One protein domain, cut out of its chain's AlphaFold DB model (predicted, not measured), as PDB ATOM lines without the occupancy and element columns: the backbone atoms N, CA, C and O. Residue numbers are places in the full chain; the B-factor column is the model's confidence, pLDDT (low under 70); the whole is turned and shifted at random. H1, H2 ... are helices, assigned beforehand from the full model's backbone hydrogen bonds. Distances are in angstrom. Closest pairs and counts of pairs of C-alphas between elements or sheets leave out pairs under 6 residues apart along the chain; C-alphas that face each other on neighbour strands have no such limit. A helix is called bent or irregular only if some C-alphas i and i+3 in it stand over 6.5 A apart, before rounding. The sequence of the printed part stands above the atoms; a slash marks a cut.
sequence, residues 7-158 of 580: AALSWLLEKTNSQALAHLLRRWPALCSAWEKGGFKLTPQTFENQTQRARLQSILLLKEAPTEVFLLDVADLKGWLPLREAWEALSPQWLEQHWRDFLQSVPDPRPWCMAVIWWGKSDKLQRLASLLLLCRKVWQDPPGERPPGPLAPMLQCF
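What this domain is: This is residues 7 to 158 of the 580 residues of an uncharacterized protein of Oligosphaeraceae bacterium (UniProt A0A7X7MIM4). Two helical lobes sit end to end along the longest axis: H1 to H6 make one, H7 to H12 the other. H1 and H6 meet the second lobe at H11 and H9, and a long loop, residues 141 to 151, leads from H11 to the last helix, H12. The printed part has 152 residues with twelve named helices, H1 to H12 in chain order, and no named strand; the class is all helix. It is compact, with a radius of gyration of the C-alphas of 16.5 A, yet elongated, spanning 50 by 30 by 27 A.

Where its parts are: The longest helix, H8, is residues 92 to 105, 17.3 A from C-alpha 92 at (-4.931, -29.267, 1.574) to C-alpha 105; it is irregular, with C-alphas 97 and 100 8.2 A apart. The second lobe also has H7, residues 81 to 89, H9, residues 110 to 119, 14.3 A, H10, residues 123 to 134, 16.7 A, H11, residues 137 to 140, and H12, residues 152 to 158, ending at C-alpha 158 (-0.316, -47.556, 1.723). The first lobe has H1, residues 7 to 15, beginning at C-alpha 7 (-20.871, -47.766, 14.046), H2, residues 18 to 25, H3, residues 29 to 36, H4, residues 44 to 48, H5, residues 50 to 60, 15.4 A, and H6, residues 67 to 75.

How they stand to each other: H8, with residues 95 to 99 alone, touches residues 124 to 125 of H10 at a shallow tilt of 27 degrees, the same way; the closest C-alphas, Glu 96 and Leu 125, are 6.2 A apart. H10 forms a helical hairpin with the hub, H9, at 43 degrees, with C-alphas 113 and 129 closest at 5.1 A. H9 touches H7, Arg 84 to Ala 115 being the closest C-alphas at 6.6 A. H7 and H12 only just touch, with 3 pairs of C-alphas within 8 A, the closest Pro 82 and Phe 158 at 5.9 A. Between the lobes, H6 and H9 only just touch, with 3 such pairs, the closest Leu 72 and Trp 118 at 6.8 A; H1 touches H11, the closest C-alphas being Ala 7 and Trp 139 at 5.5 A. In the first lobe, H1 touches H5 at a steep tilt of 53 degrees, opposite ways, closest at C-alphas 10 and 57, 6.2 A; H5 touches H3, C-alphas 59 and 34 closest at 7.2 A. H2 touches H4, C-alphas 19 and 44 closest at 4.6 A, and H6, C-alphas 24 and 73 closest at 7.0 A. H3 and H8 are apart. In H1, H2, H3, H5, H6, H7, H9 and H10 every O i to N i+4 pair is within hydrogen-bond range; H8 has 8 of 10, H4 0 of 1 but 2 of 2 O i to N i+3 pairs, H12 1 of 3 and 2 of 4, and H11 is too short for an O i to N i+4 pair.

The domain as a whole: The two C-alphas farthest apart, Gly 39 and Pro 150, are 50.5 A apart. The printed part has no cut, and the link from H11 to H12, 11 residues, is long. Mean pLDDT of the printed part is 75.3; 28 residues are under 70, among them 141 to 158.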
ATOM      1  N   ALA A   7     -21.395 -46.945  15.138       79.88
ATOM      2  CA  ALA A   7     -20.871 -47.766  14.046       79.88
ATOM      3  C   ALA A   7     -19.416 -47.411  13.676       79.88
ATOM      4  O   ALA A   7     -18.601 -48.311  13.489       79.88
ATOM      5  N   ALA A   8     -19.066 -46.120  13.654       79.00
ATOM      6  CA  ALA A   8     -17.695 -45.682  13.390       79.00
ATOM      7  C   ALA A   8     -16.717 -46.149  14.479       79.00
ATOM      8  O   ALA A   8     -15.622 -46.626  14.179       79.00
ATOM      9  N   LEU A   9     -17.139 -46.086  15.745       82.75
ATOM     10  CA  LEU A   9     -16.330 -46.545  16.872       82.75
ATOM     11  C   LEU A   9     -16.106 -48.066  16.855       82.75
ATOM     12  O   LEU A   9     -14.994 -48.517  17.115       82.75
ATOM     13  N   SER A  10     -17.128 -48.863  16.520       83.25
ATOM     14  CA  SER A  10     -16.986 -50.325  16.390       83.25
ATOM     15  C   SER A  10     -15.978 -50.690  15.307       83.25
ATOM     16  O   SER A  10     -15.051 -51.449  15.581       83.25
ATOM     17  N   TRP A  11     -16.106 -50.099  14.118       82.44
ATOM     18  CA  TRP A  11     -15.185 -50.363  13.015       82.44
ATOM     19  C   TRP A  11     -13.731 -50.030  13.384       82.44
ATOM     20  O   TRP A  11     -12.812 -50.797  13.094       82.44
ATOM     21  N   LEU A  12     -13.509 -48.911  14.080       79.38
ATOM     22  CA  LEU A  12     -12.174 -48.487  14.503       79.38
ATOM     23  C   LEU A  12     -11.548 -49.456  15.514       79.38
ATOM     24  O   LEU A  12     -10.377 -49.825  15.384       79.38
ATOM     25  N   LEU A  13     -12.330 -49.917  16.493       83.12
ATOM     26  CA  LEU A  13     -11.884 -50.944  17.436       83.12
ATOM     27  C   LEU A  13     -11.623 -52.280  16.730       83.12
ATOM     28  O   LEU A  13     -10.718 -53.011  17.120       83.12
ATOM     29  N   GLU A  14     -12.359 -52.597  15.665       80.62
ATOM     30  CA  GLU A  14     -12.124 -53.808  14.881       80.62
ATOM     31  C   GLU A  14     -10.804 -53.778  14.102       80.62
ATOM     32  O   GLU A  14     -10.078 -54.777  14.064       80.62
ATOM     33  N   LYS A  15     -10.462 -52.634  13.506       77.06
ATOM     34  CA  LYS A  15      -9.227 -52.473  12.721       77.06
ATOM     35  C   LYS A  15      -7.973 -52.299  13.566       77.06
ATOM     36  O   LYS A  15      -6.867 -52.478  13.055       77.06
ATOM     37  N   THR A  16      -8.121 -51.993  14.849       78.69
ATOM     38  CA  THR A  16      -6.983 -51.845  15.753       78.69
ATOM     39  C   THR A  16      -6.531 -53.210  16.283       78.69
ATOM     40  O   THR A  16      -7.339 -54.046  16.691       78.69
ATOM     41  N   ASN A  17      -5.218 -53.463  16.280       81.69
ATOM     42  CA  ASN A  17      -4.650 -54.707  16.804       81.69
ATOM     43  C   ASN A  17      -4.981 -54.861  18.303       81.69
ATOM     44  O   ASN A  17      -4.798 -53.926  19.082       81.69
ATOM     45  N   SER A  18      -5.401 -56.057  18.717       81.56
ATOM     46  CA  SER A  18      -5.731 -56.412  20.103       81.56
ATOM     47  C   SER A  18      -4.608 -56.108  21.103       81.56
ATOM     48  O   SER A  18      -4.881 -55.674  22.222       81.56
ATOM     49  N   GLN A  19      -3.341 -56.275  20.703       81.25
ATOM     50  CA  GLN A  19      -2.195 -55.884  21.535       81.25
ATOM     51  C   GLN A  19      -2.147 -54.369  21.750       81.25
ATOM     52  O   GLN A  19      -1.972 -53.909  22.876       81.25
ATOM     53  N   ALA A  20      -2.356 -53.594  20.684       79.56
ATOM     54  CA  ALA A  20      -2.358 -52.140  20.757       79.56
ATOM     55  C   ALA A  20      -3.538 -51.621  21.593       79.56
ATOM     56  O   ALA A  20      -3.334 -50.768  22.448       79.56
ATOM     57  N   LEU A  21      -4.737 -52.195  21.435       83.56
ATOM     58  CA  LEU A  21      -5.908 -51.847  22.250       83.56
ATOM     59  C   LEU A  21      -5.674 -52.098  23.743       83.56
ATOM     60  O   LEU A  21      -5.967 -51.228  24.562       83.56
ATOM     61  N   ALA A  22      -5.096 -53.249  24.102       83.12
ATOM     62  CA  ALA A  22      -4.778 -53.560  25.493       83.12
ATOM     63  C   ALA A  22      -3.750 -52.579  26.084       83.12
ATOM     64  O   ALA A  22      -3.898 -52.134  27.220       83.12
ATOM     65  N   HIS A  23      -2.721 -52.214  25.314       83.62
ATOM     66  CA  HIS A  23      -1.728 -51.234  25.753       83.62
ATOM     67  C   HIS A  23      -2.306 -49.826  25.883       83.62
ATOM     68  O   HIS A  23      -2.008 -49.147  26.865       83.62
ATOM     69  N   LEU A  24      -3.135 -49.396  24.931       81.69
ATOM     70  CA  LEU A  24      -3.753 -48.077  24.967       81.69
ATOM     71  C   LEU A  24      -4.722 -47.952  26.130       81.69
ATOM     72  O   LEU A  24      -4.629 -46.985  26.871       81.69
ATOM     73  N   LEU A  25      -5.586 -48.941  26.369       83.25
ATOM     74  CA  LEU A  25      -6.529 -48.867  27.485       83.25
ATOM     75  C   LEU A  25      -5.833 -48.735  28.834       83.25
ATOM     76  O   LEU A  25      -6.268 -47.922  29.642       83.25
ATOM     77  N   ARG A  26      -4.702 -49.427  29.034       82.56
ATOM     78  CA  ARG A  26      -3.872 -49.310  30.250       82.56
ATOM     79  C   ARG A  26      -3.374 -47.895  30.532       82.56
ATOM     80  O   ARG A  26      -3.052 -47.600  31.677       82.56
ATOM     81  N   ARG A  27      -3.322 -47.019  29.524       81.56
ATOM     82  CA  ARG A  27      -2.946 -45.605  29.682       81.56
ATOM     83  C   ARG A  27      -4.084 -44.746  30.240       81.56
ATOM     84  O   ARG A  27      -3.838 -43.608  30.619       81.56
ATOM     85  N   TRP A  28      -5.295 -45.295  30.338       83.06
ATOM     86  CA  TRP A  28      -6.504 -44.588  30.753       83.06
ATOM     87  C   TRP A  28      -7.139 -45.266  31.977       83.06
ATOM     88  O   TRP A  28      -8.072 -46.059  31.832       83.06
ATOM     89  N   PRO A  29      -6.691 -44.933  33.206       79.19
ATOM     90  CA  PRO A  29      -7.150 -45.582  34.440       79.19
ATOM     91  C   PRO A  29      -8.676 -45.563  34.640       79.19
ATOM     92  O   PRO A  29      -9.254 -46.527  35.144       79.19
ATOM     93  N   ALA A  30      -9.354 -44.499  34.195       76.25
ATOM     94  CA  ALA A  30     -10.814 -44.384  34.250       76.25
ATOM     95  C   ALA A  30     -11.528 -45.415  33.352       76.25
ATOM     96  O   ALA A  30     -12.512 -46.026  33.760       76.25
ATOM     97  N   LEU A  31     -10.998 -45.669  32.151       79.50
ATOM     98  CA  LEU A  31     -11.536 -46.680  31.235       79.50
ATOM     99  C   LEU A  31     -11.150 -48.098  31.675       79.50
ATOM    100  O   LEU A  31     -11.986 -49.000  31.626       79.50
ATOM    101  N   CYS A  32      -9.920 -48.288  32.164       80.19
ATOM    102  CA  CYS A  32      -9.455 -49.545  32.756       80.19
ATOM    103  C   CYS A  32     -10.320 -49.994  33.929       80.19
ATOM    104  O   CYS A  32     -10.775 -51.131  33.958       80.19
ATOM    105  N   SER A  33     -10.585 -49.097  34.875       78.31
ATOM    106  CA  SER A  33     -11.403 -49.426  36.043       78.31
ATOM    107  C   SER A  33     -12.849 -49.758  35.657       78.31
ATOM    108  O   SER A  33     -13.422 -50.707  36.190       78.31
ATOM    109  N   ALA A  34     -13.438 -49.051  34.686       78.00
ATOM    110  CA  ALA A  34     -14.759 -49.383  34.144       78.00
ATOM    111  C   ALA A  34     -14.783 -50.746  33.417       78.00
ATOM    112  O   ALA A  34     -15.765 -51.489  33.495       78.00
ATOM    113  N   TRP A  35     -13.692 -51.099  32.737       80.88
ATOM    114  CA  TRP A  35     -13.505 -52.395  32.088       80.88
ATOM    115  C   TRP A  35     -13.397 -53.544  33.106       80.88
ATOM    116  O   TRP A  35     -14.163 -54.511  33.043       80.88
ATOM    117  N   GLU A  36     -12.500 -53.409  34.083       78.44
ATOM    118  CA  GLU A  36     -12.173 -54.435  35.083       78.44
ATOM    119  C   GLU A  36     -13.310 -54.685  36.086       78.44
ATOM    120  O   GLU A  36     -13.487 -55.818  36.534       78.44
ATOM    121  N   LYS A  37     -14.168 -53.687  36.356       76.44
ATOM    122  CA  LYS A  37     -15.361 -53.824  37.219       76.44
ATOM    123  C   LYS A  37     -16.336 -54.928  36.805       76.44
ATOM    124  O   LYS A  37     -17.122 -55.367  37.634       76.44
ATOM    125  N   GLY A  38     -16.307 -55.400  35.555       65.44
ATOM    126  CA  GLY A  38     -17.104 -56.571  35.160       65.44
ATOM    127  C   GLY A  38     -16.300 -57.852  34.983       65.44
ATOM    128  O   GLY A  38     -16.701 -58.657  34.150       65.44
ATOM    129  N   GLY A  39     -15.182 -58.010  35.698       70.81
ATOM    130  CA  GLY A  39     -14.501 -59.292  35.910       70.81
ATOM    131  C   GLY A  39     -13.539 -59.755  34.810       70.81
ATOM    132  O   GLY A  39     -13.006 -60.858  34.904       70.81
ATOM    133  N   PHE A  40     -13.289 -58.949  33.773       74.81
ATOM    134  CA  PHE A  40     -12.399 -59.329  32.669       74.81
ATOM    135  C   PHE A  40     -10.988 -58.781  32.869       74.81
ATOM    136  O   PHE A  40     -10.796 -57.591  33.111       74.81
ATOM    137  N   LYS A  41      -9.988 -59.653  32.702       77.88
ATOM    138  CA  LYS A  41      -8.575 -59.261  32.735       77.88
ATOM    139  C   LYS A  41      -8.202 -58.539  31.446       77.88
ATOM    140  O   LYS A  41      -8.544 -58.976  30.353       77.88
ATOM    141  N   LEU A  42      -7.459 -57.445  31.563       77.19
ATOM    142  CA  LEU A  42      -7.067 -56.629  30.419       77.19
ATOM    143  C   LEU A  42      -5.820 -57.220  29.742       77.19
ATOM    144  O   LEU A  42      -4.685 -56.808  29.997       77.19
ATOM    145  N   THR A  43      -6.030 -58.231  28.897       82.75
ATOM    146  CA  THR A  43      -4.987 -58.898  28.097       82.75
ATOM    147  C   THR A  43      -5.258 -58.751  26.597       82.75
ATOM    148  O   THR A  43      -6.418 -58.630  26.199       82.75
ATOM    149  N   PRO A  44      -4.223 -58.814  25.735       79.56
ATOM    150  CA  PRO A  44      -4.409 -58.795  24.283       79.56
ATOM    151  C   PRO A  44      -5.393 -59.859  23.779       79.56
ATOM    152  O   PRO A  44      -6.251 -59.553  22.961       79.56
ATOM    153  N   GLN A  45      -5.339 -61.072  24.334       81.12
ATOM    154  CA  GLN A  45      -6.231 -62.184  23.973       81.12
ATOM    155  C   GLN A  45      -7.710 -61.874  24.250       81.12
ATOM    156  O   GLN A  45      -8.593 -62.330  23.533       81.12
ATOM    157  N   THR A  46      -8.001 -61.042  25.255       81.06
ATOM    158  CA  THR A  46      -9.382 -60.658  25.585       81.06
ATOM    159  C   THR A  46     -10.025 -59.866  24.448       81.06
ATOM    160  O   THR A  46     -11.199 -60.057  24.147       81.06
ATOM    161  N   PHE A  47      -9.243 -59.026  23.765       80.06
ATOM    162  CA  PHE A  47      -9.716 -58.235  22.632       80.06
ATOM    163  C   PHE A  47      -9.667 -58.992  21.304       80.06
ATOM    164  O   PHE A  47     -10.036 -58.413  20.296       80.06
ATOM    165  N   GLU A  48      -9.247 -60.257  21.247       79.62
ATOM    166  CA  GLU A  48      -9.461 -61.081  20.044       79.62
ATOM    167  C   GLU A  48     -10.940 -61.479  19.897       79.62
ATOM    168  O   GLU A  48     -11.411 -61.725  18.791       79.62
ATOM    169  N   ASN A  49     -11.703 -61.460  20.997       83.06
ATOM    170  CA  ASN A  49     -13.132 -61.751  21.005       83.06
ATOM    171  C   ASN A  49     -13.978 -60.507  20.653       83.06
ATOM    172  O   ASN A  49     -13.886 -59.461  21.305       83.06
ATOM    173  N   GLN A  50     -14.863 -60.636  19.661       79.25
ATOM    174  CA  GLN A  50     -15.727 -59.553  19.174       79.25
ATOM    175  C   GLN A  50     -16.702 -59.035  20.249       79.25
ATOM    176  O   GLN A  50     -16.939 -57.830  20.336       79.25
ATOM    177  N   THR A  51     -17.184 -59.902  21.145       82.56
ATOM    178  CA  THR A  51     -18.079 -59.517  22.253       82.56
ATOM    179  C   THR A  51     -17.391 -58.567  23.234       82.56
ATOM    180  O   THR A  51     -17.998 -57.625  23.744       82.56
ATOM    181  N   GLN A  52     -16.092 -58.768  23.465       82.94
ATOM    182  CA  GLN A  52     -15.296 -57.903  24.334       82.94
ATOM    183  C   GLN A  52     -15.032 -56.549  23.665       82.94
ATOM    184  O   GLN A  52     -15.145 -55.503  24.305       82.94
ATOM    185  N   ARG A  53     -14.797 -56.522  22.348       84.50
ATOM    186  CA  ARG A  53     -14.700 -55.256  21.599       84.50
ATOM    187  C   ARG A  53     -16.008 -54.453  21.629       84.50
ATOM    188  O   ARG A  53     -15.964 -53.243  21.838       84.50
ATOM    189  N   ALA A  54     -17.165 -55.110  21.522       83.62
ATOM    190  CA  ALA A  54     -18.478 -54.460  21.644       83.62
ATOM    191  C   ALA A  54     -18.739 -53.902  23.057       83.62
ATOM    192  O   ALA A  54     -19.313 -52.821  23.234       83.62
ATOM    193  N   ARG A  55     -18.258 -54.595  24.094       84.31
ATOM    194  CA  ARG A  55     -18.291 -54.073  25.464       84.31
ATOM    195  C   ARG A  55     -17.427 -52.818  25.608       84.31
ATOM    196  O   ARG A  55     -17.854 -51.855  26.241       84.31
ATOM    197  N   LEU A  56     -16.239 -52.806  25.005       85.62
ATOM    198  CA  LEU A  56     -15.322 -51.669  25.085       85.62
ATOM    199  C   LEU A  56     -15.928 -50.433  24.425       85.62
ATOM    200  O   LEU A  56     -15.905 -49.340  24.985       85.62
ATOM    201  N   GLN A  57     -16.530 -50.637  23.259       87.50
ATOM    202  CA  GLN A  57     -17.302 -49.625  22.556       87.50
ATOM    203  C   GLN A  57     -18.402 -49.031  23.446       87.50
ATOM    204  O   GLN A  57     -18.564 -47.817  23.483       87.50
ATOM    205  N   SER A  58     -19.127 -49.869  24.189       85.00
ATOM    206  CA  SER A  58     -20.196 -49.415  25.087       85.00
ATOM    207  C   SER A  58     -19.661 -48.530  26.218       85.00
ATOM    208  O   SER A  58     -20.286 -47.531  26.557       85.00
ATOM    209  N   ILE A  59     -18.478 -48.850  26.753       84.12
ATOM    210  CA  ILE A  59     -17.808 -48.046  27.789       84.12
ATOM    211  C   ILE A  59     -17.344 -46.696  27.221       84.12
ATOM    212  O   ILE A  59     -17.542 -45.664  27.855       84.12
ATOM    213  N   LEU A  60     -16.782 -46.683  26.011       82.69
ATOM    214  CA  LEU A  60     -16.328 -45.465  25.329       82.69
ATOM    215  C   LEU A  60     -17.477 -44.545  24.872       82.69
ATOM    216  O   LEU A  60     -17.239 -43.388  24.540       82.69
ATOM    217  N   LEU A  61     -18.718 -45.030  24.837       81.38
ATOM    218  CA  LEU A  61     -19.898 -44.218  24.511       81.38
ATOM    219  C   LEU A  61     -20.568 -43.595  25.746       81.38
ATOM    220  O   LEU A  61     -21.540 -42.852  25.599       81.38
ATOM    221  N   LEU A  62     -20.066 -43.867  26.955       79.31
ATOM    222  CA  LEU A  62     -20.546 -43.218  28.174       79.31
ATOM    223  C   LEU A  62     -20.154 -41.731  28.177       79.31
ATOM    224  O   LEU A  62     -19.046 -41.376  27.783       79.31
ATOM    225  N   LYS A  63     -21.055 -40.858  28.655       60.06
ATOM    226  CA  LYS A  63     -20.914 -39.384  28.594       60.06
ATOM    227  C   LYS A  63     -19.655 -38.817  29.273       60.06
ATOM    228  O   LYS A  63     -19.296 -37.683  28.982       60.06
ATOM    229  N   GLU A  64     -19.001 -39.586  30.143       66.25
ATOM    230  CA  GLU A  64     -17.815 -39.177  30.914       66.25
ATOM    231  C   GLU A  64     -16.524 -39.896  30.479       66.25
ATOM    232  O   GLU A  64     -15.469 -39.725  31.092       66.25
ATOM    233  N   ALA A  65     -16.578 -40.715  29.427       70.94
ATOM    234  CA  ALA A  65     -15.397 -41.395  28.912       70.94
ATOM    235  C   ALA A  65     -14.453 -40.401  28.195       70.94
ATOM    236  O   ALA A  65     -14.926 -39.564  27.421       70.94
ATOM    237  N   PRO A  66     -13.117 -40.501  28.375       73.25
ATOM    238  CA  PRO A  66     -12.132 -39.687  27.655       73.25
ATOM    239  C   PRO A  66     -11.960 -40.160  26.198       73.25
ATOM    240  O   PRO A  66     -10.862 -40.477  25.744       73.25
ATOM    241  N   THR A  67     -13.063 -40.246  25.455       74.56
ATOM    242  CA  THR A  67     -13.145 -40.886  24.137       74.56
ATOM    243  C   THR A  67     -12.329 -40.148  23.089       74.56
ATOM    244  O   THR A  67     -11.622 -40.785  22.319       74.56
ATOM    245  N   GLU A  68     -12.361 -38.814  23.077       73.50
ATOM    246  CA  GLU A  68     -11.577 -38.018  22.123       73.50
ATOM    247  C   GLU A  68     -10.071 -38.268  22.295       73.50
ATOM    248  O   GLU A  68      -9.367 -38.507  21.316       73.50
ATOM    249  N   VAL A  69      -9.586 -38.312  23.539       74.31
ATOM    250  CA  VAL A  69      -8.154 -38.488  23.817       74.31
ATOM    251  C   VAL A  69      -7.703 -39.931  23.603       74.31
ATOM    252  O   VAL A  69      -6.633 -40.167  23.045       74.31
ATOM    253  N   PHE A  70      -8.552 -40.903  23.946       79.06
ATOM    254  CA  PHE A  70      -8.316 -42.305  23.608       79.06
ATOM    255  C   PHE A  70      -8.221 -42.516  22.089       79.06
ATOM    256  O   PHE A  70      -7.368 -43.261  21.617       79.06
ATOM    257  N   LEU A  71      -9.078 -41.851  21.309       76.69
ATOM    258  CA  LEU A  71      -9.069 -41.947  19.850       76.69
ATOM    259  C   LEU A  71      -7.835 -41.287  19.221       76.69
ATOM    260  O   LEU A  71      -7.299 -41.835  18.260       76.69
ATOM    261  N   LEU A  72      -7.350 -40.170  19.774       75.12
ATOM    262  CA  LEU A  72      -6.079 -39.564  19.355       75.12
ATOM    263  C   LEU A  72      -4.899 -40.522  19.584       75.12
ATOM    264  O   LEU A  72      -4.081 -40.722  18.695       75.12
ATOM    265  N   ASP A  73      -4.877 -41.209  20.725       76.06
ATOM    266  CA  ASP A  73      -3.872 -42.235  21.024       76.06
ATOM    267  C   ASP A  73      -3.933 -43.441  20.057       76.06
ATOM    268  O   ASP A  73      -2.909 -44.072  19.781       76.06
ATOM    269  N   VAL A  74      -5.119 -43.781  19.533       76.62
ATOM    270  CA  VAL A  74      -5.275 -44.811  18.486       76.62
ATOM    271  C   VAL A  74      -4.702 -44.331  17.152       76.62
ATOM    272  O   VAL A  74      -4.091 -45.129  16.436       76.62
ATOM    273  N   ALA A  75      -4.861 -43.047  16.826       69.25
ATOM    274  CA  ALA A  75      -4.313 -42.445  15.613       69.25
ATOM    275  C   ALA A  75      -2.778 -42.522  15.571       69.25
ATOM    276  O   ALA A  75      -2.196 -42.733  14.510       69.25
ATOM    277  N   ASP A  76      -2.124 -42.428  16.728       69.81
ATOM    278  CA  ASP A  76      -0.661 -42.450  16.846       69.81
ATOM    279  C   ASP A  76      -0.048 -43.864  16.801       69.81
ATOM    280  O   ASP A  76       1.163 -44.054  16.958       69.81
ATOM    281  N   LEU A  77      -0.858 -44.898  16.560       70.56
ATOM    282  CA  LEU A  77      -0.361 -46.262  16.406       70.56
ATOM    283  C   LEU A  77       0.390 -46.455  15.081       70.56
ATOM    284  O   LEU A  77      -0.030 -46.001  14.021       70.56
ATOM    285  N   LYS A  78       1.454 -47.274  15.116       59.28
ATOM    286  CA  LYS A  78       2.335 -47.573  13.964       59.28
ATOM    287  C   LYS A  78       1.607 -48.032  12.689       59.28
ATOM    288  O   LYS A  78       2.143 -47.860  11.603       59.28
ATOM    289  N   GLY A  79       0.411 -48.615  12.806       64.31
ATOM    290  CA  GLY A  79      -0.397 -49.043  11.656       64.31
ATOM    291  C   GLY A  79      -1.080 -47.901  10.893       64.31
ATOM    292  O   GLY A  79      -1.422 -48.078   9.731       64.31
ATOM    293  N   TRP A  80      -1.253 -46.739  11.524       70.12
ATOM    294  CA  TRP A  80      -1.866 -45.542  10.940       70.12
ATOM    295  C   TRP A  80      -0.825 -44.546  10.404       70.12
ATOM    296  O   TRP A  80      -1.169 -43.647   9.641       70.12
ATOM    297  N   LEU A  81       0.455 -44.735  10.743       66.06
ATOM    298  CA  LEU A  81       1.564 -43.879  10.312       66.06
ATOM    299  C   LEU A  81       1.683 -43.745   8.777       66.06
ATOM    300  O   LEU A  81       1.770 -42.612   8.310       66.06
ATOM    301  N   PRO A  82       1.574 -44.822   7.966       67.44
ATOM    302  CA  PRO A  82       1.630 -44.689   6.505       67.44
ATOM    303  C   PRO A  82       0.474 -43.856   5.935       67.44
ATOM    304  O   PRO A  82       0.619 -43.182   4.921       67.44
ATOM    305  N   LEU A  83      -0.685 -43.881   6.601       71.62
ATOM    306  CA  LEU A  83      -1.851 -43.084   6.226       71.62
ATOM    307  C   LEU A  83      -1.631 -41.597   6.545       71.62
ATOM    308  O   LEU A  83      -2.054 -40.734   5.780       71.62
ATOM    309  N   ARG A  84      -0.954 -41.297   7.660       72.75
ATOM    310  CA  ARG A  84      -0.554 -39.936   8.033       72.75
ATOM    311  C   ARG A  84       0.456 -39.359   7.048       72.75
ATOM    312  O   ARG A  84       0.281 -38.235   6.596       72.75
ATOM    313  N   GLU A  85       1.470 -40.135   6.683       71.38
ATOM    314  CA  GLU A  85       2.465 -39.739   5.680       71.38
ATOM    315  C   GLU A  85       1.803 -39.481   4.317       71.38
ATOM    316  O   GLU A  85       2.067 -38.468   3.670       71.38
ATOM    317  N   ALA A  86       0.869 -40.348   3.910       70.12
ATOM    318  CA  ALA A  86       0.099 -40.160   2.683       70.12
ATOM    319  C   ALA A  86      -0.820 -38.925   2.741       70.12
ATOM    320  O   ALA A  86      -1.005 -38.248   1.731       70.12
ATOM    321  N   TRP A  87      -1.381 -38.603   3.911       72.75
ATOM    322  CA  TRP A  87      -2.151 -37.378   4.133       72.75
ATOM    323  C   TRP A  87      -1.285 -36.121   4.020       72.75
ATOM    324  O   TRP A  87      -1.663 -35.183   3.325       72.75
ATOM    325  N   GLU A  88      -0.118 -36.109   4.664       75.31
ATOM    326  CA  GLU A  88       0.820 -34.981   4.619       75.31
ATOM    327  C   GLU A  88       1.339 -34.714   3.193       75.31
ATOM    328  O   GLU A  88       1.630 -33.568   2.849       75.31
ATOM    329  N   ALA A  89       1.386 -35.743   2.340       72.50
ATOM    330  CA  ALA A  89       1.763 -35.623   0.933       72.50
ATOM    331  C   ALA A  89       0.668 -35.010   0.029       72.50
ATOM    332  O   ALA A  89       0.979 -34.504  -1.052       72.50
ATOM    333  N   LEU A  90      -0.608 -35.041   0.433       73.06
ATOM    334  CA  LEU A  90      -1.721 -34.496  -0.350       73.06
ATOM    335  C   LEU A  90      -1.955 -33.021   0.005       73.06
ATOM    336  O   LEU A  90      -2.140 -32.663   1.167       73.06
ATOM    337  N   SER A  91      -1.978 -32.134  -0.997       78.25
ATOM    338  CA  SER A  91      -2.135 -30.701  -0.714       78.25
ATOM    339  C   SER A  91      -3.536 -30.381  -0.142       78.25
ATOM    340  O   SER A  91      -4.545 -30.818  -0.711       78.25
ATOM    341  N   PRO A  92      -3.643 -29.583   0.944       75.25
ATOM    342  CA  PRO A  92      -4.931 -29.267   1.574       75.25
ATOM    343  C   PRO A  92      -5.927 -28.573   0.635       75.25
ATOM    344  O   PRO A  92      -7.123 -28.854   0.683       75.25
ATOM    345  N   GLN A  93      -5.432 -27.702  -0.250       80.00
ATOM    346  CA  GLN A  93      -6.249 -26.974  -1.229       80.00
ATOM    347  C   GLN A  93      -6.850 -27.910  -2.286       80.00
ATOM    348  O   GLN A  93      -8.022 -27.782  -2.630       80.00
ATOM    349  N   TRP A  94      -6.069 -28.882  -2.765       82.06
ATOM    350  CA  TRP A  94      -6.546 -29.888  -3.712       82.06
ATOM    351  C   TRP A  94      -7.583 -30.811  -3.066       82.06
ATOM    352  O   TRP A  94      -8.634 -31.076  -3.649       82.06
ATOM    353  N   LEU A  95      -7.343 -31.236  -1.822       78.56
ATOM    354  CA  LEU A  95      -8.285 -32.057  -1.061       78.56
ATOM    355  C   LEU A  95      -9.617 -31.340  -0.830       78.56
ATOM    356  O   LEU A  95     -10.666 -31.956  -0.966       78.56
ATOM    357  N   GLU A  96      -9.610 -30.040  -0.534       83.25
ATOM    358  CA  GLU A  96     -10.839 -29.248  -0.388       83.25
ATOM    359  C   GLU A  96     -11.692 -29.179  -1.660       83.25
ATOM    360  O   GLU A  96     -12.918 -29.038  -1.564       83.25
ATOM    361  N   GLN A  97     -11.053 -29.247  -2.828       83.88
ATOM    362  CA  GLN A  97     -11.707 -29.214  -4.135       83.88
ATOM    363  C   GLN A  97     -12.189 -30.605  -4.563       83.88
ATOM    364  O   GLN A  97     -13.309 -30.740  -5.045       83.88
ATOM    365  N   HIS A  98     -11.388 -31.644  -4.307       81.56
ATOM    366  CA  HIS A  98     -11.609 -33.004  -4.807       81.56
ATOM    367  C   HIS A  98     -12.017 -34.016  -3.727       81.56
ATOM    368  O   HIS A  98     -12.007 -35.217  -3.978       81.56
ATOM    369  N   TRP A  99     -12.413 -33.571  -2.527       83.75
ATOM    370  CA  TRP A  99     -12.730 -34.446  -1.386       83.75
ATOM    371  C   TRP A  99     -13.716 -35.568  -1.725       83.75
ATOM    372  O   TRP A  99     -13.519 -36.724  -1.356       83.75
ATOM    373  N   ARG A 100     -14.794 -35.227  -2.438       82.06
ATOM    374  CA  ARG A 100     -15.835 -36.195  -2.807       82.06
ATOM    375  C   ARG A 100     -15.312 -37.220  -3.810       82.06
ATOM    376  O   ARG A 100     -15.503 -38.411  -3.587       82.06
ATOM    377  N   ASP A 101     -14.619 -36.761  -4.845       78.56
ATOM    378  CA  ASP A 101     -14.065 -37.615  -5.901       78.56
ATOM    379  C   ASP A 101     -12.972 -38.536  -5.342       78.56
ATOM    380  O   ASP A 101     -12.926 -39.732  -5.632       78.56
ATOM    381  N   PHE A 102     -12.148 -38.002  -4.439       79.19
ATOM    382  CA  PHE A 102     -11.133 -38.747  -3.709       79.19
ATOM    383  C   PHE A 102     -11.749 -39.882  -2.880       79.19
ATOM    384  O   PHE A 102     -11.365 -41.040  -3.049       79.19
ATOM    385  N   LEU A 103     -12.760 -39.591  -2.051       78.62
ATOM    386  CA  LEU A 103     -13.436 -40.610  -1.237       78.62
ATOM    387  C   LEU A 103     -14.193 -41.662  -2.066       78.62
ATOM    388  O   LEU A 103     -14.416 -42.777  -1.589       78.62
ATOM    389  N   GLN A 104     -14.610 -41.317  -3.285       75.44
ATOM    390  CA  GLN A 104     -15.205 -42.269  -4.225       75.44
ATOM    391  C   GLN A 104     -14.150 -43.159  -4.888       75.44
ATOM    392  O   GLN A 104     -14.435 -44.321  -5.166       75.44
ATOM    393  N   SER A 105     -12.936 -42.640  -5.096       70.88
ATOM    394  CA  SER A 105     -11.837 -43.360  -5.747       70.88
ATOM    395  C   SER A 105     -11.128 -44.385  -4.860       70.88
ATOM    396  O   SER A 105     -10.492 -45.303  -5.378       70.88
ATOM    397  N   VAL A 106     -11.226 -44.240  -3.535       72.81
ATOM    398  CA  VAL A 106     -10.584 -45.147  -2.577       72.81
ATOM    399  C   VAL A 106     -11.462 -46.359  -2.263       72.81
ATOM    400  O   VAL A 106     -12.679 -46.216  -2.101       72.81
ATOM    401  N   PRO A 107     -10.855 -47.552  -2.107       68.06
ATOM    402  CA  PRO A 107     -11.594 -48.767  -1.777       68.06
ATOM    403  C   PRO A 107     -12.283 -48.654  -0.413       68.06
ATOM    404  O   PRO A 107     -13.421 -49.086  -0.265       68.06
ATOM    405  N   ASP A 108     -11.642 -48.011   0.568       74.81
ATOM    406  CA  ASP A 108     -12.250 -47.712   1.862       74.81
ATOM    407  C   ASP A 108     -12.086 -46.218   2.212       74.81
ATOM    408  O   ASP A 108     -10.961 -45.770   2.448       74.81
ATOM    409  N   PRO A 109     -13.176 -45.425   2.260       77.31
ATOM    410  CA  PRO A 109     -13.116 -44.006   2.620       77.31
ATOM    411  C   PRO A 109     -12.921 -43.767   4.124       77.31
ATOM    412  O   PRO A 109     -12.610 -42.647   4.535       77.31
ATOM    413  N   ARG A 110     -13.126 -44.787   4.965       79.62
ATOM    414  CA  ARG A 110     -13.167 -44.650   6.427       79.62
ATOM    415  C   ARG A 110     -11.830 -44.231   7.050       79.62
ATOM    416  O   ARG A 110     -11.853 -43.266   7.814       79.62
ATOM    417  N   PRO A 111     -10.673 -44.844   6.716       78.81
ATOM    418  CA  PRO A 111      -9.381 -44.397   7.242       78.81
ATOM    419  C   PRO A 111      -9.103 -42.927   6.909       78.81
ATOM    420  O   PRO A 111      -8.686 -42.163   7.774       78.81
ATOM    421  N   TRP A 112      -9.411 -42.508   5.680       79.31
ATOM    422  CA  TRP A 112      -9.204 -41.137   5.216       79.31
ATOM    423  C   TRP A 112     -10.075 -40.124   5.954       79.31
ATOM    424  O   TRP A 112      -9.596 -39.053   6.311       79.31
ATOM    425  N   CYS A 113     -11.328 -40.469   6.258       79.62
ATOM    426  CA  CYS A 113     -12.179 -39.622   7.095       79.62
ATOM    427  C   CYS A 113     -11.581 -39.428   8.498       79.62
ATOM    428  O   CYS A 113     -11.606 -38.315   9.017       79.62
ATOM    429  N   MET A 114     -11.005 -40.480   9.092       77.75
ATOM    430  CA  MET A 114     -10.343 -40.379  10.399       77.75
ATOM    431  C   MET A 114      -9.066 -39.528  10.327       77.75
ATOM    432  O   MET A 114      -8.858 -38.667  11.178       77.75
ATOM    433  N   ALA A 115      -8.258 -39.699   9.274       78.19
ATOM    434  CA  ALA A 115      -7.041 -38.917   9.051       78.19
ATOM    435  C   ALA A 115      -7.319 -37.407   8.987       78.19
ATOM    436  O   ALA A 115      -6.611 -36.618   9.611       78.19
ATOM    437  N   VAL A 116      -8.388 -36.999   8.293       79.62
ATOM    438  CA  VAL A 116      -8.788 -35.585   8.206       79.62
ATOM    439  C   VAL A 116      -9.165 -35.004   9.562       79.62
ATOM    440  O   VAL A 116      -8.885 -33.840   9.833       79.62
ATOM    441  N   ILE A 117      -9.804 -35.794  10.415       76.94
ATOM    442  CA  ILE A 117     -10.306 -35.318  11.707       76.94
ATOM    443  C   ILE A 117      -9.174 -35.172  12.712       76.94
ATOM    444  O   ILE A 117      -9.205 -34.259  13.531       76.94
ATOM    445  N   TRP A 118      -8.171 -36.040  12.633       76.69
ATOM    446  CA  TRP A 118      -7.063 -36.040  13.581       76.69
ATOM    447  C   TRP A 118      -5.878 -35.183  13.142       76.69
ATOM    448  O   TRP A 118      -5.226 -34.578  13.988       76.69
ATOM    449  N   TRP A 119      -5.602 -35.098  11.838       78.06
ATOM    450  CA  TRP A 119      -4.415 -34.410  11.313       78.06
ATOM    451  C   TRP A 119      -4.731 -33.306  10.301       78.06
ATOM    452  O   TRP A 119      -3.827 -32.601   9.844       78.06
ATOM    453  N   GLY A 120      -5.996 -33.139   9.914       74.50
ATOM    454  CA  GLY A 120      -6.386 -32.086   8.987       74.50
ATOM    455  C   GLY A 120      -6.293 -30.703   9.621       74.50
ATOM    456  O   GLY A 120      -6.608 -30.528  10.791       74.50
ATOM    457  N   LYS A 121      -5.879 -29.707   8.830       75.38
ATOM    458  CA  LYS A 121      -5.813 -28.287   9.238       75.38
ATOM    459  C   LYS A 121      -6.917 -27.421   8.615       75.38
ATOM    460  O   LYS A 121      -6.998 -26.237   8.907       75.38
ATOM    461  N   SER A 122      -7.730 -27.997   7.728       81.25
ATOM    462  CA  SER A 122      -8.827 -27.305   7.046       81.25
ATOM    463  C   SER A 122     -10.139 -27.500   7.796       81.25
ATOM    464  O   SER A 122     -10.653 -28.620   7.865       81.25
ATOM    465  N   ASP A 123     -10.729 -26.401   8.268       82.25
ATOM    466  CA  ASP A 123     -12.050 -26.396   8.906       82.25
ATOM    467  C   ASP A 123     -13.131 -26.982   7.991       82.25
ATOM    468  O   ASP A 123     -14.057 -27.657   8.447       82.25
ATOM    469  N   LYS A 124     -13.027 -26.745   6.678       83.62
ATOM    470  CA  LYS A 124     -13.993 -27.237   5.692       83.62
ATOM    471  C   LYS A 124     -13.927 -28.759   5.577       83.62
ATOM    472  O   LYS A 124     -14.969 -29.416   5.621       83.62
ATOM    473  N   LEU A 125     -12.726 -29.326   5.465       80.69
ATOM    474  CA  LEU A 125     -12.536 -30.778   5.391       80.69
ATOM    475  C   LEU A 125     -12.879 -31.462   6.714       80.69
ATOM    476  O   LEU A 125     -13.570 -32.478   6.698       80.69
ATOM    477  N   GLN A 126     -12.491 -30.882   7.851       82.75
ATOM    478  CA  GLN A 126     -12.856 -31.398   9.171       82.75
ATOM    479  C   GLN A 126     -14.376 -31.440   9.371       82.75
ATOM    480  O   GLN A 126     -14.904 -32.453   9.835       82.75
ATOM    481  N   ARG A 127     -15.100 -30.387   8.957       83.06
ATOM    482  CA  ARG A 127     -16.574 -30.367   8.979       83.06
ATOM    483  C   ARG A 127     -17.165 -31.477   8.112       83.06
ATOM    484  O   ARG A 127     -18.049 -32.194   8.572       83.06
ATOM    485  N   LEU A 128     -16.670 -31.654   6.886       82.38
ATOM    486  CA  LEU A 128     -17.150 -32.706   5.981       82.38
ATOM    487  C   LEU A 128     -16.857 -34.113   6.517       82.38
ATOM    488  O   LEU A 128     -17.727 -34.981   6.469       82.38
ATOM    489  N   ALA A 129     -15.665 -34.338   7.063       80.38
ATOM    490  CA  ALA A 129     -15.284 -35.615   7.652       80.38
ATOM    491  C   ALA A 129     -16.090 -35.914   8.927       80.38
ATOM    492  O   ALA A 129     -16.577 -37.030   9.096       80.38
ATOM    493  N   SER A 130     -16.330 -34.911   9.777       80.31
ATOM    494  CA  SER A 130     -17.192 -35.044  10.959       80.31
ATOM    495  C   SER A 130     -18.632 -35.395  10.593       80.31
ATOM    496  O   SER A 130     -19.236 -36.256  11.230       80.31
ATOM    497  N   LEU A 131     -19.178 -34.795   9.529       81.38
ATOM    498  CA  LEU A 131     -20.496 -35.173   9.011       81.38
ATOM    499  C   LEU A 131     -20.523 -36.636   8.538       81.38
ATOM    500  O   LEU A 131     -21.507 -37.334   8.768       81.38
ATOM    501  N   LEU A 132     -19.437 -37.136   7.941       77.81
ATOM    502  CA  LEU A 132     -19.326 -38.538   7.523       77.81
ATOM    503  C   LEU A 132     -19.147 -39.516   8.699       77.81
ATOM    504  O   LEU A 132     -19.665 -40.634   8.632       77.81
ATOM    505  N   LEU A 133     -18.502 -39.115   9.804       75.44
ATOM    506  CA  LEU A 133     -18.454 -39.933  11.030       75.44
ATOM    507  C   LEU A 133     -19.839 -40.171  11.636       75.44
ATOM    508  O   LEU A 133     -20.069 -41.201  12.275       75.44
ATOM    509  N   LEU A 134     -20.759 -39.226  11.440       77.62
ATOM    510  CA  LEU A 134     -22.140 -39.318  11.911       77.62
ATOM    511  C   LEU A 134     -22.998 -40.240  11.023       77.62
ATOM    512  O   LEU A 134     -24.004 -40.790  11.479       77.62
ATOM    513  N   CYS A 135     -22.590 -40.472   9.772       80.06
ATOM    514  CA  CYS A 135     -23.322 -41.284   8.799       80.06
ATOM    515  C   CYS A 135     -23.149 -42.793   9.037       80.06
ATOM    516  O   CYS A 135     -22.286 -43.427   8.434       80.06
ATOM    517  N   ARG A 136     -24.034 -43.403   9.838       74.31
ATOM    518  CA  ARG A 136     -23.995 -44.844  10.191       74.31
ATOM    519  C   ARG A 136     -23.852 -45.799   8.995       74.31
ATOM    520  O   ARG A 136     -23.112 -46.770   9.099       74.31
ATOM    521  N   LYS A 137     -24.500 -45.502   7.861       75.31
ATOM    522  CA  LYS A 137     -24.484 -46.354   6.654       75.31
ATOM    523  C   LYS A 137     -23.077 -46.591   6.092       75.31
ATOM    524  O   LYS A 137     -22.792 -47.674   5.611       75.31
ATOM    525  N   VAL A 138     -22.173 -45.614   6.208       73.75
ATOM    526  CA  VAL A 138     -20.790 -45.726   5.693       73.75
ATOM    527  C   VAL A 138     -19.962 -46.747   6.488       73.75
ATOM    528  O   VAL A 138     -18.972 -47.274   5.988       73.75
ATOM    529  N   TRP A 139     -20.371 -47.044   7.724       77.69
ATOM    530  CA  TRP A 139     -19.619 -47.874   8.666       77.69
ATOM    531  C   TRP A 139     -20.189 -49.286   8.831       77.69
ATOM    532  O   TRP A 139     -19.476 -50.148   9.330       77.69
ATOM    533  N   GLN A 140     -21.443 -49.520   8.427       70.00
ATOM    534  CA  GLN A 140     -22.131 -50.808   8.581       70.00
ATOM    535  C   GLN A 140     -21.821 -51.796   7.454       70.00
ATOM    536  O   GLN A 140     -21.685 -52.987   7.722       70.00
ATOM    537  N   ASP A 141     -21.654 -51.313   6.223       62.25
ATOM    538  CA  ASP A 141     -21.378 -52.189   5.088       62.25
ATOM    539  C   ASP A 141     -19.857 -52.409   4.920       62.25
ATOM    540  O   ASP A 141     -19.057 -51.462   5.049       62.25
ATOM    541  N   PRO A 142     -19.397 -53.646   4.636       58.59
ATOM    542  CA  PRO A 142     -18.048 -53.850   4.125       58.59
ATOM    543  C   PRO A 142     -17.908 -53.035   2.833       58.59
ATOM    544  O   PRO A 142     -18.890 -52.878   2.102       58.59
ATOM    545  N   PRO A 143     -16.724 -52.465   2.550       58.81
ATOM    546  CA  PRO A 143     -16.576 -51.664   1.352       58.81
ATOM    547  C   PRO A 143     -16.802 -52.598   0.162       58.81
ATOM    548  O   PRO A 143     -16.004 -53.504  -0.072       58.81
ATOM    549  N   GLY A 144     -17.929 -52.432  -0.534       56.97
ATOM    550  CA  GLY A 144     -18.158 -53.121  -1.798       56.97
ATOM    551  C   GLY A 144     -17.058 -52.751  -2.789       56.97
ATOM    552  O   GLY A 144     -16.407 -51.714  -2.631       56.97
ATOM    553  N   GLU A 145     -16.854 -53.585  -3.808       53.03
ATOM    554  CA  GLU A 145     -15.936 -53.292  -4.910       53.03
ATOM    555  C   GLU A 145     -16.409 -52.028  -5.636       53.03
ATOM    556  O   GLU A 145     -17.245 -52.057  -6.538       53.03
ATOM    557  N   ARG A 146     -15.918 -50.874  -5.181       57.97
ATOM    558  CA  ARG A 146     -16.105 -49.614  -5.885       57.97
ATOM    559  C   ARG A 146     -15.219 -49.653  -7.123       57.97
ATOM    560  O   ARG A 146     -14.066 -50.082  -7.012       57.97
ATOM    561  N   PRO A 147     -15.719 -49.208  -8.286       56.16
ATOM    562  CA  PRO A 147     -14.878 -49.098  -9.463       56.16
ATOM    563  C   PRO A 147     -13.671 -48.213  -9.112       56.16
ATOM    564  O   PRO A 147     -13.863 -47.143  -8.522       56.16
ATOM    565  N   PRO A 148     -12.436 -48.659  -9.400       55.78
ATOM    566  CA  PRO A 148     -11.244 -47.911  -9.043       55.78
ATOM    567  C   PRO A 148     -11.294 -46.556  -9.742       55.78
ATOM    568  O   PRO A 148     -11.289 -46.469 -10.970       55.78
ATOM    569  N   GLY A 149     -11.367 -45.487  -8.950       58.94
ATOM    570  CA  GLY A 149     -11.209 -44.144  -9.485       58.94
ATOM    571  C   GLY A 149      -9.771 -43.924  -9.977       58.94
ATOM    572  O   GLY A 149      -8.877 -44.721  -9.676       58.94
ATOM    573  N   PRO A 150      -9.503 -42.815 -10.682       58.53
ATOM    574  CA  PRO A 150      -8.207 -42.545 -11.319       58.53
ATOM    575  C   PRO A 150      -7.009 -42.504 -10.348       58.53
ATOM    576  O   PRO A 150      -5.865 -42.573 -10.784       58.53
ATOM    577  N   LEU A 151      -7.255 -42.427  -9.036       58.41
ATOM    578  CA  LEU A 151      -6.240 -42.343  -7.980       58.41
ATOM    579  C   LEU A 151      -6.015 -43.663  -7.221       58.41
ATOM    580  O   LEU A 151      -5.112 -43.746  -6.388       58.41
ATOM    581  N   ALA A 152      -6.797 -44.711  -7.502       57.72
ATOM    582  CA  ALA A 152      -6.734 -45.983  -6.778       57.72
ATOM    583  C   ALA A 152      -5.348 -46.681  -6.800       57.72
ATOM    584  O   ALA A 152      -4.936 -47.180  -5.749       57.72
ATOM    585  N   PRO A 153      -4.577 -46.696  -7.910       56.56
ATOM    586  CA  PRO A 153      -3.278 -47.377  -7.957       56.56
ATOM    587  C   PRO A 153      -2.208 -46.725  -7.071       56.56
ATOM    588  O   PRO A 153      -1.391 -47.426  -6.482       56.56
ATOM    589  N   MET A 154      -2.225 -45.392  -6.934       57.66
ATOM    590  CA  MET A 154      -1.255 -44.661  -6.102       57.66
ATOM    591  C   MET A 154      -1.474 -44.910  -4.605       57.66
ATOM    592  O   MET A 154      -0.534 -44.838  -3.818       57.66
ATOM    593  N   LEU A 155      -2.711 -45.222  -4.210       55.56
ATOM    594  CA  LEU A 155      -3.108 -45.337  -2.807       55.56
ATOM    595  C   LEU A 155      -3.045 -46.779  -2.278       55.56
ATOM    596  O   LEU A 155      -2.911 -46.974  -1.070       55.56
ATOM    597  N   GLN A 156      -3.053 -47.791  -3.156       55.12
ATOM    598  CA  GLN A 156      -2.856 -49.199  -2.775       55.12
ATOM    599  C   GLN A 156      -1.480 -49.475  -2.141       55.12
ATOM    600  O   GLN A 156      -1.346 -50.419  -1.364       55.12
ATOM    601  N   CYS A 157      -0.477 -48.628  -2.395       53.06
ATOM    602  CA  CYS A 157       0.847 -48.721  -1.773       53.06
ATOM    603  C   CYS A 157       0.827 -48.526  -0.245       53.06
ATOM    604  O   CYS A 157       1.751 -48.967   0.435       53.06
ATOM    605  N   PHE A 158      -0.224 -47.908   0.302       51.97
ATOM    606  CA  PHE A 158      -0.316 -47.556   1.723       51.97
ATOM    607  C   PHE A 158      -1.233 -48.489   2.535       51.97
ATOM    608  O   PHE A 158      -1.336 -48.344   3.752       51.97
TER     609      PHE A 158